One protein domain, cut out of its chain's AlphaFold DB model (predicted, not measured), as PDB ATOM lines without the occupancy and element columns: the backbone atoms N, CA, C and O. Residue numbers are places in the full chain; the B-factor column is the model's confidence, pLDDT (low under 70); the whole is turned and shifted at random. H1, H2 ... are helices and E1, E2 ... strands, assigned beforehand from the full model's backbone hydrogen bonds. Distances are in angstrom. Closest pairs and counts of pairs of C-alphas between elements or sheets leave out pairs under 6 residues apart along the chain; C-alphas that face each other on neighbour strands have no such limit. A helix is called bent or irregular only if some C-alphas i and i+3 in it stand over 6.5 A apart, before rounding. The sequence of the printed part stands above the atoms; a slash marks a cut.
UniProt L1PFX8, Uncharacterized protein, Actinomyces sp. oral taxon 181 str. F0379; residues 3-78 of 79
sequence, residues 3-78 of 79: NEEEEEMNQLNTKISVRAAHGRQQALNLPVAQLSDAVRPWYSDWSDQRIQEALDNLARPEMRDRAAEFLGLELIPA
ATOM      1  N   ASN A   3     286.772 126.805 266.622       55.16
ATOM      2  CA  ASN A   3     287.455 125.555 266.287       55.16
ATOM      3  C   ASN A   3     287.288 125.153 264.811       55.16
ATOM      4  O   ASN A   3     288.162 124.488 264.278       55.16
ATOM      5  N   GLU A   4     286.209 125.579 264.144       54.72
ATOM      6  CA  GLU A   4     285.963 125.255 262.727       54.72
ATOM      7  C   GLU A   4     286.925 126.003 261.785       54.72
ATOM      8  O   GLU A   4     287.454 125.402 260.855       54.72
ATOM      9  N   GLU A   5     287.253 127.270 262.075       54.66
ATOM     10  CA  GLU A   5     288.209 128.053 261.271       54.66
ATOM     11  C   GLU A   5     289.651 127.512 261.370       54.66
ATOM     12  O   GLU A   5     290.390 127.540 260.386       54.66
ATOM     13  N   GLU A   6     290.056 126.984 262.531       53.31
ATOM     14  CA  GLU A   6     291.370 126.346 262.721       53.31
ATOM     15  C   GLU A   6     291.464 124.990 262.003       53.31
ATOM     16  O   GLU A   6     292.506 124.679 261.428       53.31
ATOM     17  N   GLU A   7     290.386 124.200 261.973       52.81
ATOM     18  CA  GLU A   7     290.339 122.919 261.252       52.81
ATOM     19  C   GLU A   7     290.313 123.103 259.726       52.81
ATOM     20  O   GLU A   7     291.007 122.374 259.012       52.81
ATOM     21  N   GLU A   8     289.584 124.102 259.214       53.41
ATOM     22  CA  GLU A   8     289.633 124.485 257.796       53.41
ATOM     23  C   GLU A   8     291.015 125.026 257.405       53.41
ATOM     24  O   GLU A   8     291.570 124.613 256.384       53.41
ATOM     25  N   MET A   9     291.629 125.883 258.231       52.03
ATOM     26  CA  MET A   9     292.988 126.380 257.981       52.03
ATOM     27  C   MET A   9     294.046 125.273 258.040       52.03
ATOM     28  O   MET A   9     294.999 125.299 257.260       52.03
ATOM     29  N   ASN A  10     293.883 124.271 258.906       54.22
ATOM     30  CA  ASN A  10     294.819 123.153 258.994       54.22
ATOM     31  C   ASN A  10     294.673 122.178 257.806       54.22
ATOM     32  O   ASN A  10     295.673 121.681 257.285       54.22
ATOM     33  N   GLN A  11     293.452 121.976 257.294       53.84
ATOM     34  CA  GLN A  11     293.215 121.248 256.039       53.84
ATOM     35  C   GLN A  11     293.770 122.006 254.819       53.84
ATOM     36  O   GLN A  11     294.395 121.397 253.948       53.84
ATOM     37  N   LEU A  12     293.640 123.337 254.786       54.41
ATOM     38  CA  LEU A  12     294.242 124.204 253.761       54.41
ATOM     39  C   LEU A  12     295.778 124.226 253.808       54.41
ATOM     40  O   LEU A  12     296.421 124.425 252.775       54.41
ATOM     41  N   ASN A  13     296.378 123.993 254.978       60.75
ATOM     42  CA  ASN A  13     297.829 123.948 255.150       60.75
ATOM     43  C   ASN A  13     298.429 122.551 254.910       60.75
ATOM     44  O   ASN A  13     299.641 122.369 255.050       60.75
ATOM     45  N   THR A  14     297.613 121.566 254.514       75.75
ATOM     46  CA  THR A  14     298.130 120.258 254.107       75.75
ATOM     47  C   THR A  14     298.849 120.429 252.777       75.75
ATOM     48  O   THR A  14     298.235 120.681 251.734       75.75
ATOM     49  N   LYS A  15     300.179 120.342 252.826       85.69
ATOM     50  CA  LYS A  15     301.028 120.431 251.645       85.69
ATOM     51  C   LYS A  15     301.255 119.047 251.070       85.69
ATOM     52  O   LYS A  15     301.495 118.083 251.793       85.69
ATOM     53  N   ILE A  16     301.210 118.964 249.754       88.56
ATOM     54  CA  ILE A  16     301.477 117.753 249.004       88.56
ATOM     55  C   ILE A  16     302.455 118.072 247.886       88.56
ATOM     56  O   ILE A  16     302.417 119.137 247.267       88.56
ATOM     57  N   SER A  17     303.371 117.152 247.652       90.62
ATOM     58  CA  SER A  17     304.218 117.160 246.474       90.62
ATOM     59  C   SER A  17     303.677 116.128 245.494       90.62
ATOM     60  O   SER A  17     303.228 115.062 245.898       90.62
ATOM     61  N   VAL A  18     303.691 116.440 244.207       91.31
ATOM     62  CA  VAL A  18     303.226 115.559 243.140       91.31
ATOM     63  C   VAL A  18     304.312 115.409 242.089       91.31
ATOM     64  O   VAL A  18     304.964 116.380 241.699       91.31
ATOM     65  N   ARG A  19     304.505 114.180 241.616       91.81
ATOM     66  CA  ARG A  19     305.446 113.843 240.547       91.81
ATOM     67  C   ARG A  19     304.726 113.078 239.447       91.81
ATOM     68  O   ARG A  19     304.006 112.131 239.733       91.81
ATOM     69  N   ALA A  20     304.952 113.449 238.191       90.12
ATOM     70  CA  ALA A  20     304.503 112.642 237.063       90.12
ATOM     71  C   ALA A  20     305.402 111.404 236.912       90.12
ATOM     72  O   ALA A  20     306.616 111.535 236.768       90.12
ATOM     73  N   ALA A  21     304.820 110.205 236.901       84.69
ATOM     74  CA  ALA A  21     305.554 108.942 236.781       84.69
ATOM     75  C   ALA A  21     306.263 108.795 235.423       84.69
ATOM     76  O   ALA A  21     307.343 108.216 235.337       84.69
ATOM     77  N   HIS A  22     305.672 109.350 234.363       78.06
ATOM     78  CA  HIS A  22     306.169 109.235 232.986       78.06
ATOM     79  C   HIS A  22     306.827 110.527 232.471       78.06
ATOM     80  O   HIS A  22     307.208 110.607 231.303       78.06
ATOM     81  N   GLY A  23     306.953 111.552 233.319       72.88
ATOM     82  CA  GLY A  23     307.377 112.893 232.922       72.88
ATOM     83  C   GLY A  23     308.511 113.453 233.775       72.88
ATOM     84  O   GLY A  23     308.921 112.884 234.779       72.88
ATOM     85  N   ARG A  24     309.016 114.627 233.377       83.12
ATOM     86  CA  ARG A  24     309.939 115.430 234.207       83.12
ATOM     87  C   ARG A  24     309.207 116.410 235.125       83.12
ATOM     88  O   ARG A  24     309.842 117.128 235.894       83.12
ATOM     89  N   GLN A  25     307.887 116.471 234.998       89.69
ATOM     90  CA  GLN A  25     307.039 117.398 235.723       89.69
ATOM     91  C   GLN A  25     306.894 116.956 237.176       89.69
ATOM     92  O   GLN A  25     306.592 115.802 237.484       89.69
ATOM     93  N   GLN A  26     307.135 117.902 238.069       92.06
ATOM     94  CA  GLN A  26     306.917 117.754 239.493       92.06
ATOM     95  C   GLN A  26     306.484 119.104 240.042       92.06
ATOM     96  O   GLN A  26     306.940 120.146 239.566       92.06
ATOM     97  N   ALA A  27     305.624 119.081 241.045       90.62
ATOM     98  CA  ALA A  27     305.270 120.266 241.791       90.62
ATOM     99  C   ALA A  27     305.345 119.940 243.277       90.62
ATOM    100  O   ALA A  27     304.812 118.933 243.734       90.62
ATOM    101  N   LEU A  28     306.088 120.755 244.016       90.12
ATOM    102  CA  LEU A  28     306.464 120.469 245.395       90.12
ATOM    103  C   LEU A  28     305.756 121.432 246.336       90.12
ATOM    104  O   LEU A  28     305.600 122.609 246.009       90.12
ATOM    105  N   ASN A  29     305.413 120.949 247.530       86.25
ATOM    106  CA  ASN A  29     304.854 121.766 248.610       86.25
ATOM    107  C   ASN A  29     303.605 122.569 248.207       86.25
ATOM    108  O   ASN A  29     303.411 123.696 248.671       86.25
ATOM    109  N   LEU A  30     302.766 121.997 247.346       88.38
ATOM    110  CA  LEU A  30     301.525 122.622 246.922       88.38
ATOM    111  C   LEU A  30     300.443 122.431 247.981       88.38
ATOM    112  O   LEU A  30     300.342 121.343 248.548       88.38
ATOM    113  N   PRO A  31     299.580 123.431 248.215       86.56
ATOM    114  CA  PRO A  31     298.335 123.197 248.926       86.56
ATOM    115  C   PRO A  31     297.538 122.118 248.194       86.56
ATOM    116  O   PRO A  31     297.356 122.203 246.978       86.56
ATOM    117  N   VAL A  32     297.024 121.128 248.922       83.69
ATOM    118  CA  VAL A  32     296.196 120.056 248.342       83.69
ATOM    119  C   VAL A  32     295.026 120.615 247.517       83.69
ATOM    120  O   VAL A  32     294.699 120.066 246.467       83.69
ATOM    121  N   ALA A  33     294.447 121.744 247.934       82.88
ATOM    122  CA  ALA A  33     293.379 122.435 247.209       82.88
ATOM    123  C   ALA A  33     293.789 122.925 245.803       82.88
ATOM    124  O   ALA A  33     292.938 123.043 244.932       82.88
ATOM    125  N   GLN A  34     295.080 123.186 245.568       87.06
ATOM    126  CA  GLN A  34     295.616 123.645 244.279       87.06
ATOM    127  C   GLN A  34     296.230 122.510 243.448       87.06
ATOM    128  O   GLN A  34     296.774 122.759 242.373       87.06
ATOM    129  N   LEU A  35     296.164 121.263 243.928       87.81
ATOM    130  CA  LEU A  35     296.780 120.114 243.265       87.81
ATOM    131  C   LEU A  35     296.289 119.959 241.822       87.81
ATOM    132  O   LEU A  35     297.109 119.845 240.917       87.81
ATOM    133  N   SER A  36     294.968 119.983 241.617       89.44
ATOM    134  CA  SER A  36     294.352 119.825 240.294       89.44
ATOM    135  C   SER A  36     294.833 120.903 239.320       89.44
ATOM    136  O   SER A  36     295.358 120.588 238.253       89.44
ATOM    137  N   ASP A  37     294.759 122.172 239.729       89.44
ATOM    138  CA  ASP A  37     295.178 123.300 238.898       89.44
ATOM    139  C   ASP A  37     296.674 123.271 238.576       89.44
ATOM    140  O   ASP A  37     297.069 123.616 237.464       89.44
ATOM    141  N   ALA A  38     297.513 122.822 239.510       90.50
ATOM    142  CA  ALA A  38     298.952 122.750 239.297       90.50
ATOM    143  C   ALA A  38     299.361 121.666 238.286       90.50
ATOM    144  O   ALA A  38     300.338 121.850 237.556       90.50
ATOM    145  N   VAL A  39     298.627 120.548 238.230       90.06
ATOM    146  CA  VAL A  39     298.905 119.458 237.281       90.06
ATOM    147  C   VAL A  39     298.146 119.611 235.965       90.06
ATOM    148  O   VAL A  39     298.550 119.028 234.962       90.06
ATOM    149  N   ARG A  40     297.089 120.432 235.916       89.88
ATOM    150  CA  ARG A  40     296.282 120.686 234.709       89.88
ATOM    151  C   ARG A  40     297.113 121.034 233.462       89.88
ATOM    152  O   ARG A  40     296.831 120.470 232.404       89.88
ATOM    153  N   PRO A  41     298.171 121.872 233.541       90.31
ATOM    154  CA  PRO A  41     299.018 122.179 232.390       90.31
ATOM    155  C   PRO A  41     299.766 120.963 231.835       90.31
ATOM    156  O   PRO A  41     300.117 120.958 230.657       90.31
ATOM    157  N   TRP A  42     300.011 119.928 232.645       90.44
ATOM    158  CA  TRP A  42     300.755 118.734 232.226       90.44
ATOM    159  C   TRP A  42     299.963 117.875 231.246       90.44
ATOM    160  O   TRP A  42     300.547 117.164 230.433       90.44
ATOM    161  N   TYR A  43     298.638 118.000 231.297       88.56
ATOM    162  CA  TYR A  43     297.698 117.286 230.447       88.56
ATOM    163  C   TYR A  43     297.041 118.207 229.408       88.56
ATOM    164  O   TYR A  43     296.045 117.829 228.806       88.56
ATOM    165  N   SER A  44     297.578 119.413 229.186       85.12
ATOM    166  CA  SER A  44     296.989 120.403 228.268       85.12
ATOM    167  C   SER A  44     296.931 119.935 226.809       85.12
ATOM    168  O   SER A  44     295.986 120.275 226.102       85.12
ATOM    169  N   ASP A  45     297.877 119.094 226.384       85.75
ATOM    170  CA  ASP A  45     297.869 118.447 225.064       85.75
ATOM    171  C   ASP A  45     296.806 117.335 224.931       85.75
ATOM    172  O   ASP A  45     296.535 116.854 223.830       85.75
ATOM    173  N   TRP A  46     296.180 116.913 226.035       83.06
ATOM    174  CA  TRP A  46     295.236 115.801 226.064       83.06
ATOM    175  C   TRP A  46     293.793 116.307 226.132       83.06
ATOM    176  O   TRP A  46     293.338 116.854 227.134       83.06
ATOM    177  N   SER A  47     293.034 116.070 225.061       83.12
ATOM    178  CA  SER A  47     291.618 116.467 224.952       83.12
ATOM    179  C   SER A  47     290.632 115.428 225.511       83.12
ATOM    180  O   SER A  47     289.428 115.535 225.290       83.12
ATOM    181  N   ASP A  48     291.129 114.389 226.182       90.94
ATOM    182  CA  ASP A  48     290.322 113.248 226.608       90.94
ATOM    183  C   ASP A  48     289.435 113.608 227.811       90.94
ATOM    184  O   ASP A  48     289.922 114.079 228.845       90.94
ATOM    185  N   GLN A  49     288.128 113.357 227.709       89.50
ATOM    186  CA  GLN A  49     287.176 113.703 228.770       89.50
ATOM    187  C   GLN A  49     287.491 112.960 230.077       89.50
ATOM    188  O   GLN A  49     287.300 113.508 231.160       89.50
ATOM    189  N   ARG A  50     288.028 111.737 229.991       90.75
ATOM    190  CA  ARG A  50     288.424 110.959 231.176       90.75
ATOM    191  C   ARG A  50     289.587 111.594 231.932       90.75
ATOM    192  O   ARG A  50     289.632 111.515 233.154       90.75
ATOM    193  N   ILE A  51     290.511 112.229 231.212       91.00
ATOM    194  CA  ILE A  51     291.636 112.949 231.816       91.00
ATOM    195  C   ILE A  51     291.121 114.200 232.529       91.00
ATOM    196  O   ILE A  51     291.515 114.444 233.664       91.00
ATOM    197  N   GLN A  52     290.188 114.940 231.920       91.00
ATOM    198  CA  GLN A  52     289.554 116.091 232.575       91.00
ATOM    199  C   GLN A  52     288.803 115.676 233.852       91.00
ATOM    200  O   GLN A  52     289.001 116.284 234.898       91.00
ATOM    201  N   GLU A  53     288.031 114.587 233.807       92.75
ATOM    202  CA  GLU A  53     287.329 114.065 234.987       92.75
ATOM    203  C   GLU A  53     288.302 113.617 236.091       92.75
ATOM    204  O   GLU A  53     288.077 113.883 237.271       92.75
ATOM    205  N   ALA A  54     289.413 112.966 235.731       92.62
ATOM    206  CA  ALA A  54     290.442 112.599 236.698       92.62
ATOM    207  C   ALA A  54     291.100 113.839 237.331       92.62
ATOM    208  O   ALA A  54     291.317 113.864 238.541       92.62
ATOM    209  N   LEU A  55     291.353 114.895 236.554       91.62
ATOM    210  CA  LEU A  55     291.868 116.163 237.077       91.62
ATOM    211  C   LEU A  55     290.893 116.799 238.074       91.62
ATOM    212  O   LEU A  55     291.317 117.209 239.153       91.62
ATOM    213  N   ASP A  56     289.595 116.826 237.774       91.12
ATOM    214  CA  ASP A  56     288.583 117.325 238.714       91.12
ATOM    215  C   ASP A  56     288.495 116.444 239.975       91.12
ATOM    216  O   ASP A  56     288.361 116.940 241.098       91.12
ATOM    217  N   ASN A  57     288.647 115.126 239.823       92.31
ATOM    218  CA  ASN A  57     288.652 114.179 240.936       92.31
ATOM    219  C   ASN A  57     289.878 114.316 241.857       92.31
ATOM    220  O   ASN A  57     289.771 113.953 243.026       92.31
ATOM    221  N   LEU A  58     291.005 114.886 241.409       89.19
ATOM    222  CA  LEU A  58     292.155 115.179 242.287       89.19
ATOM    223  C   LEU A  58     291.816 116.172 243.408       89.19
ATOM    224  O   LEU A  58     292.420 116.124 244.486       89.19
ATOM    225  N   ALA A  59     290.848 117.063 243.175       86.50
ATOM    226  CA  ALA A  59     290.375 117.987 244.199       86.50
ATOM    227  C   ALA A  59     289.590 117.263 245.309       86.50
ATOM    228  O   ALA A  59     289.552 117.737 246.445       86.50
ATOM    229  N   ARG A  60     289.013 116.089 245.019       86.38
ATOM    230  CA  ARG A  60     288.179 115.319 245.950       86.38
ATOM    231  C   ARG A  60     289.030 114.374 246.798       86.38
ATOM    232  O   ARG A  60     289.637 113.467 246.232       86.38
ATOM    233  N   PRO A  61     289.060 114.516 248.134       84.00
ATOM    234  CA  PRO A  61     289.878 113.671 249.002       84.00
ATOM    235  C   PRO A  61     289.650 112.173 248.782       84.00
ATOM    236  O   PRO A  61     290.621 111.440 248.640       84.00
ATOM    237  N   GLU A  62     288.394 111.727 248.671       87.81
ATOM    238  CA  GLU A  62     288.074 110.304 248.508       87.81
ATOM    239  C   GLU A  62     288.414 109.714 247.126       87.81
ATOM    240  O   GLU A  62     288.529 108.496 246.998       87.81
ATOM    241  N   MET A  63     288.578 110.546 246.091       90.50
ATOM    242  CA  MET A  63     288.905 110.093 244.727       90.50
ATOM    243  C   MET A  63     290.349 110.391 244.325       90.50
ATOM    244  O   MET A  63     290.813 109.880 243.305       90.50
ATOM    245  N   ARG A  64     291.061 111.212 245.100       89.38
ATOM    246  CA  ARG A  64     292.364 111.768 244.739       89.38
ATOM    247  C   ARG A  64     293.398 110.701 244.417       89.38
ATOM    248  O   ARG A  64     294.038 110.797 243.377       89.38
ATOM    249  N   ASP A  65     293.536 109.692 245.267       89.75
ATOM    250  CA  ASP A  65     294.543 108.642 245.070       89.75
ATOM    251  C   ASP A  65     294.265 107.844 243.792       89.75
ATOM    252  O   ASP A  65     295.164 107.579 242.999       89.75
ATOM    253  N   ARG A  66     292.985 107.557 243.525       92.25
ATOM    254  CA  ARG A  66     292.552 106.865 242.306       92.25
ATOM    255  C   ARG A  66     292.755 107.717 241.054       92.25
ATOM    256  O   ARG A  66     293.161 107.203 240.014       92.25
ATOM    257  N   ALA A  67     292.459 109.009 241.141       92.56
ATOM    258  CA  ALA A  67     292.679 109.955 240.057       92.56
ATOM    259  C   ALA A  67     294.172 110.128 239.755       92.56
ATOM    260  O   ALA A  67     294.565 110.138 238.590       92.56
ATOM    261  N   ALA A  68     295.000 110.211 240.794       91.44
ATOM    262  CA  ALA A  68     296.444 110.271 240.663       91.44
ATOM    263  C   ALA A  68     296.990 109.009 239.992       91.44
ATOM    264  O   ALA A  68     297.711 109.123 239.007       91.44
ATOM    265  N   GLU A  69     296.572 107.821 240.431       92.31
ATOM    266  CA  GLU A  69     296.964 106.557 239.800       92.31
ATOM    267  C   GLU A  69     296.584 106.516 238.311       92.31
ATOM    268  O   GLU A  69     297.422 106.196 237.468       92.31
ATOM    269  N   PHE A  70     295.358 106.929 237.964       92.12
ATOM    270  CA  PHE A  70     294.896 106.991 236.572       92.12
ATOM    271  C   PHE A  70     295.729 107.952 235.711       92.12
ATOM    272  O   PHE A  70     296.062 107.644 234.569       92.12
ATOM    273  N   LEU A  71     296.075 109.113 236.263       90.06
ATOM    274  CA  LEU A  71     296.880 110.132 235.592       90.06
ATOM    275  C   LEU A  71     298.381 109.788 235.580       90.06
ATOM    276  O   LEU A  71     299.166 110.490 234.936       90.06
ATOM    277  N   GLY A  72     298.795 108.722 236.271       92.50
ATOM    278  CA  GLY A  72     300.200 108.373 236.459       92.50
ATOM    279  C   GLY A  72     300.938 109.403 237.314       92.50
ATOM    280  O   GLY A  72     302.080 109.749 237.014       92.50
ATOM    281  N   LEU A  73     300.272 109.932 238.335       92.75
ATOM    282  CA  LEU A  73     300.798 110.871 239.312       92.75
ATOM    283  C   LEU A  73     301.116 110.146 240.614       92.75
ATOM    284  O   LEU A  73     300.340 109.336 241.110       92.75
ATOM    285  N   GLU A  74     302.245 110.503 241.200       91.75
ATOM    286  CA  GLU A  74     302.661 110.044 242.512       91.75
ATOM    287  C   GLU A  74     302.505 111.190 243.502       91.75
ATOM    288  O   GLU A  74     303.128 112.246 243.350       91.75
ATOM    289  N   LEU A  75     301.639 110.986 244.490       89.44
ATOM    290  CA  LEU A  75     301.337 111.956 245.530       89.44
ATOM    291  C   LEU A  75     302.177 111.671 246.772       89.44
ATOM    292  O   LEU A  75     302.169 110.569 247.311       89.44
ATOM    293  N   ILE A  76     302.897 112.687 247.230       88.62
ATOM    294  CA  ILE A  76     303.826 112.631 248.353       88.62
ATOM    295  C   ILE A  76     303.336 113.650 249.389       88.62
ATOM    296  O   ILE A  76     303.611 114.848 249.242       88.62
ATOM    297  N   PRO A  77     302.568 113.229 250.407       81.75
ATOM    298  CA  PRO A  77     302.144 114.128 251.476       81.75
ATOM    299  C   PRO A  77     303.366 114.664 252.231       81.75
ATOM    300  O   PRO A  77     304.307 113.919 252.513       81.75
ATOM    301  N   ALA A  78     303.372 115.965 252.531       70.06
ATOM    302  CA  ALA A  78     304.363 116.535 253.436       70.06
ATOM    303  C   ALA A  78     304.041 116.051 254.860       70.06
ATOM    304  O   ALA A  78     302.913 116.226 255.320       70.06
TER     305      ALA A  78
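AT A GLANCE: This is residues 3 to 78 of the 79 residues of an uncharacterized protein of Actinomyces sp. oral taxon 181 str. F0379 (UniProt L1PFX8). A small three-stranded antiparallel sheet is covered on one face by helices: H2 packs over E2 and E1, H4 lies near E3 beside the strands, and H3 packs on H2 and H4, away from the sheet. The other face has no named helix on it, and residues 3 to 10 of H1 stick out from one end as an arm that adds to the length. The printed part has 76 residues with four named helices and three named strands, in the order H1 E1 E2 H2 H3 H4 E3, and the sheet runs E2 E1 E3. The class is mixed, helices and strands; the whole is compact, with a radius of gyration of the C-alphas of 12.7 A, yet elongated, spanning 42 by 23 by 18 A.

IN THESE COORDINATES: Find C-alpha 3 at (287.455, 125.555, 266.287); from there H1 runs 14.3 A to residue 12. Next come strand E1, residues 15 to 20, 16.9 A, and strand E2, residues 26 to 31, 13.9 A. H2, residues 32 to 43, begins at C-alpha 32 at (296.196, 120.056, 248.342) and runs 18.2 A. H3 follows at residues 49 to 58, 14.5 A, then H4 at residues 61 to 71, 15.5 A. E3, residues 73 to 77, runs 12.7 A to C-alpha 77 at (302.144, 114.128, 251.476). H2 and H4 are irregular: C-alphas 33 and 36, and C-alphas 62 and 65, are each 7.5 A apart.

HOW THE PARTS SIT: Begin at the sheet, only just strongly twisted, with C-alphas up to 4.3 A off its best plane. E1 and E2 form an antiparallel hairpin; look for N 18 and O 27, 2.8 A apart, within hydrogen-bond range. On the other side of E1, antiparallel E3 brings N 76 to 2.7 A from O 17, also within range. The sheet and the helices H2 and H4 on its one face make two layers. H2 lies over E2 and E1 at a height over the sheet of 8.9 A, along the strands at 7 degrees to E2 on the local plane. H4 lies over none of the strands; the closest C-alphas of H4 and E3, Ala 68 and Glu 74, are 6.5 A apart. H3 touches H2, closest C-alphas Ser 36 and Leu 55 at 5.5 A, in a helical hairpin with a shallow tilt of 25 degrees, opposite ways. H3 and H4 touch in another helical hairpin, closest C-alphas Leu 58 and Arg 64 at 4.2 A, at a steep tilt of 43 degrees. H3 is apart from E1, E2 and E3. H1 is close to but not clearly touching H2, with C-alphas Leu 12 and Ala 33 closest at 6.8 A. In H1 and H3 every O i to N i+4 pair is within hydrogen-bond range; in H4 5 of 7 are, and in H2 3 of 8, beside 6 of 9 O i to N i+3 pairs.

THE WHOLE: Look to Asn 3 and Asp 45 for the two C-alphas farthest apart, 43.1 A. Without residues 3 to 10, which stand free, the body spans 32 by 25 by 17 A. The printed part has no cut, and its links between elements are tight. The mean pLDDT of the printed part is 83.3, and residues 3 to 13 are under 70.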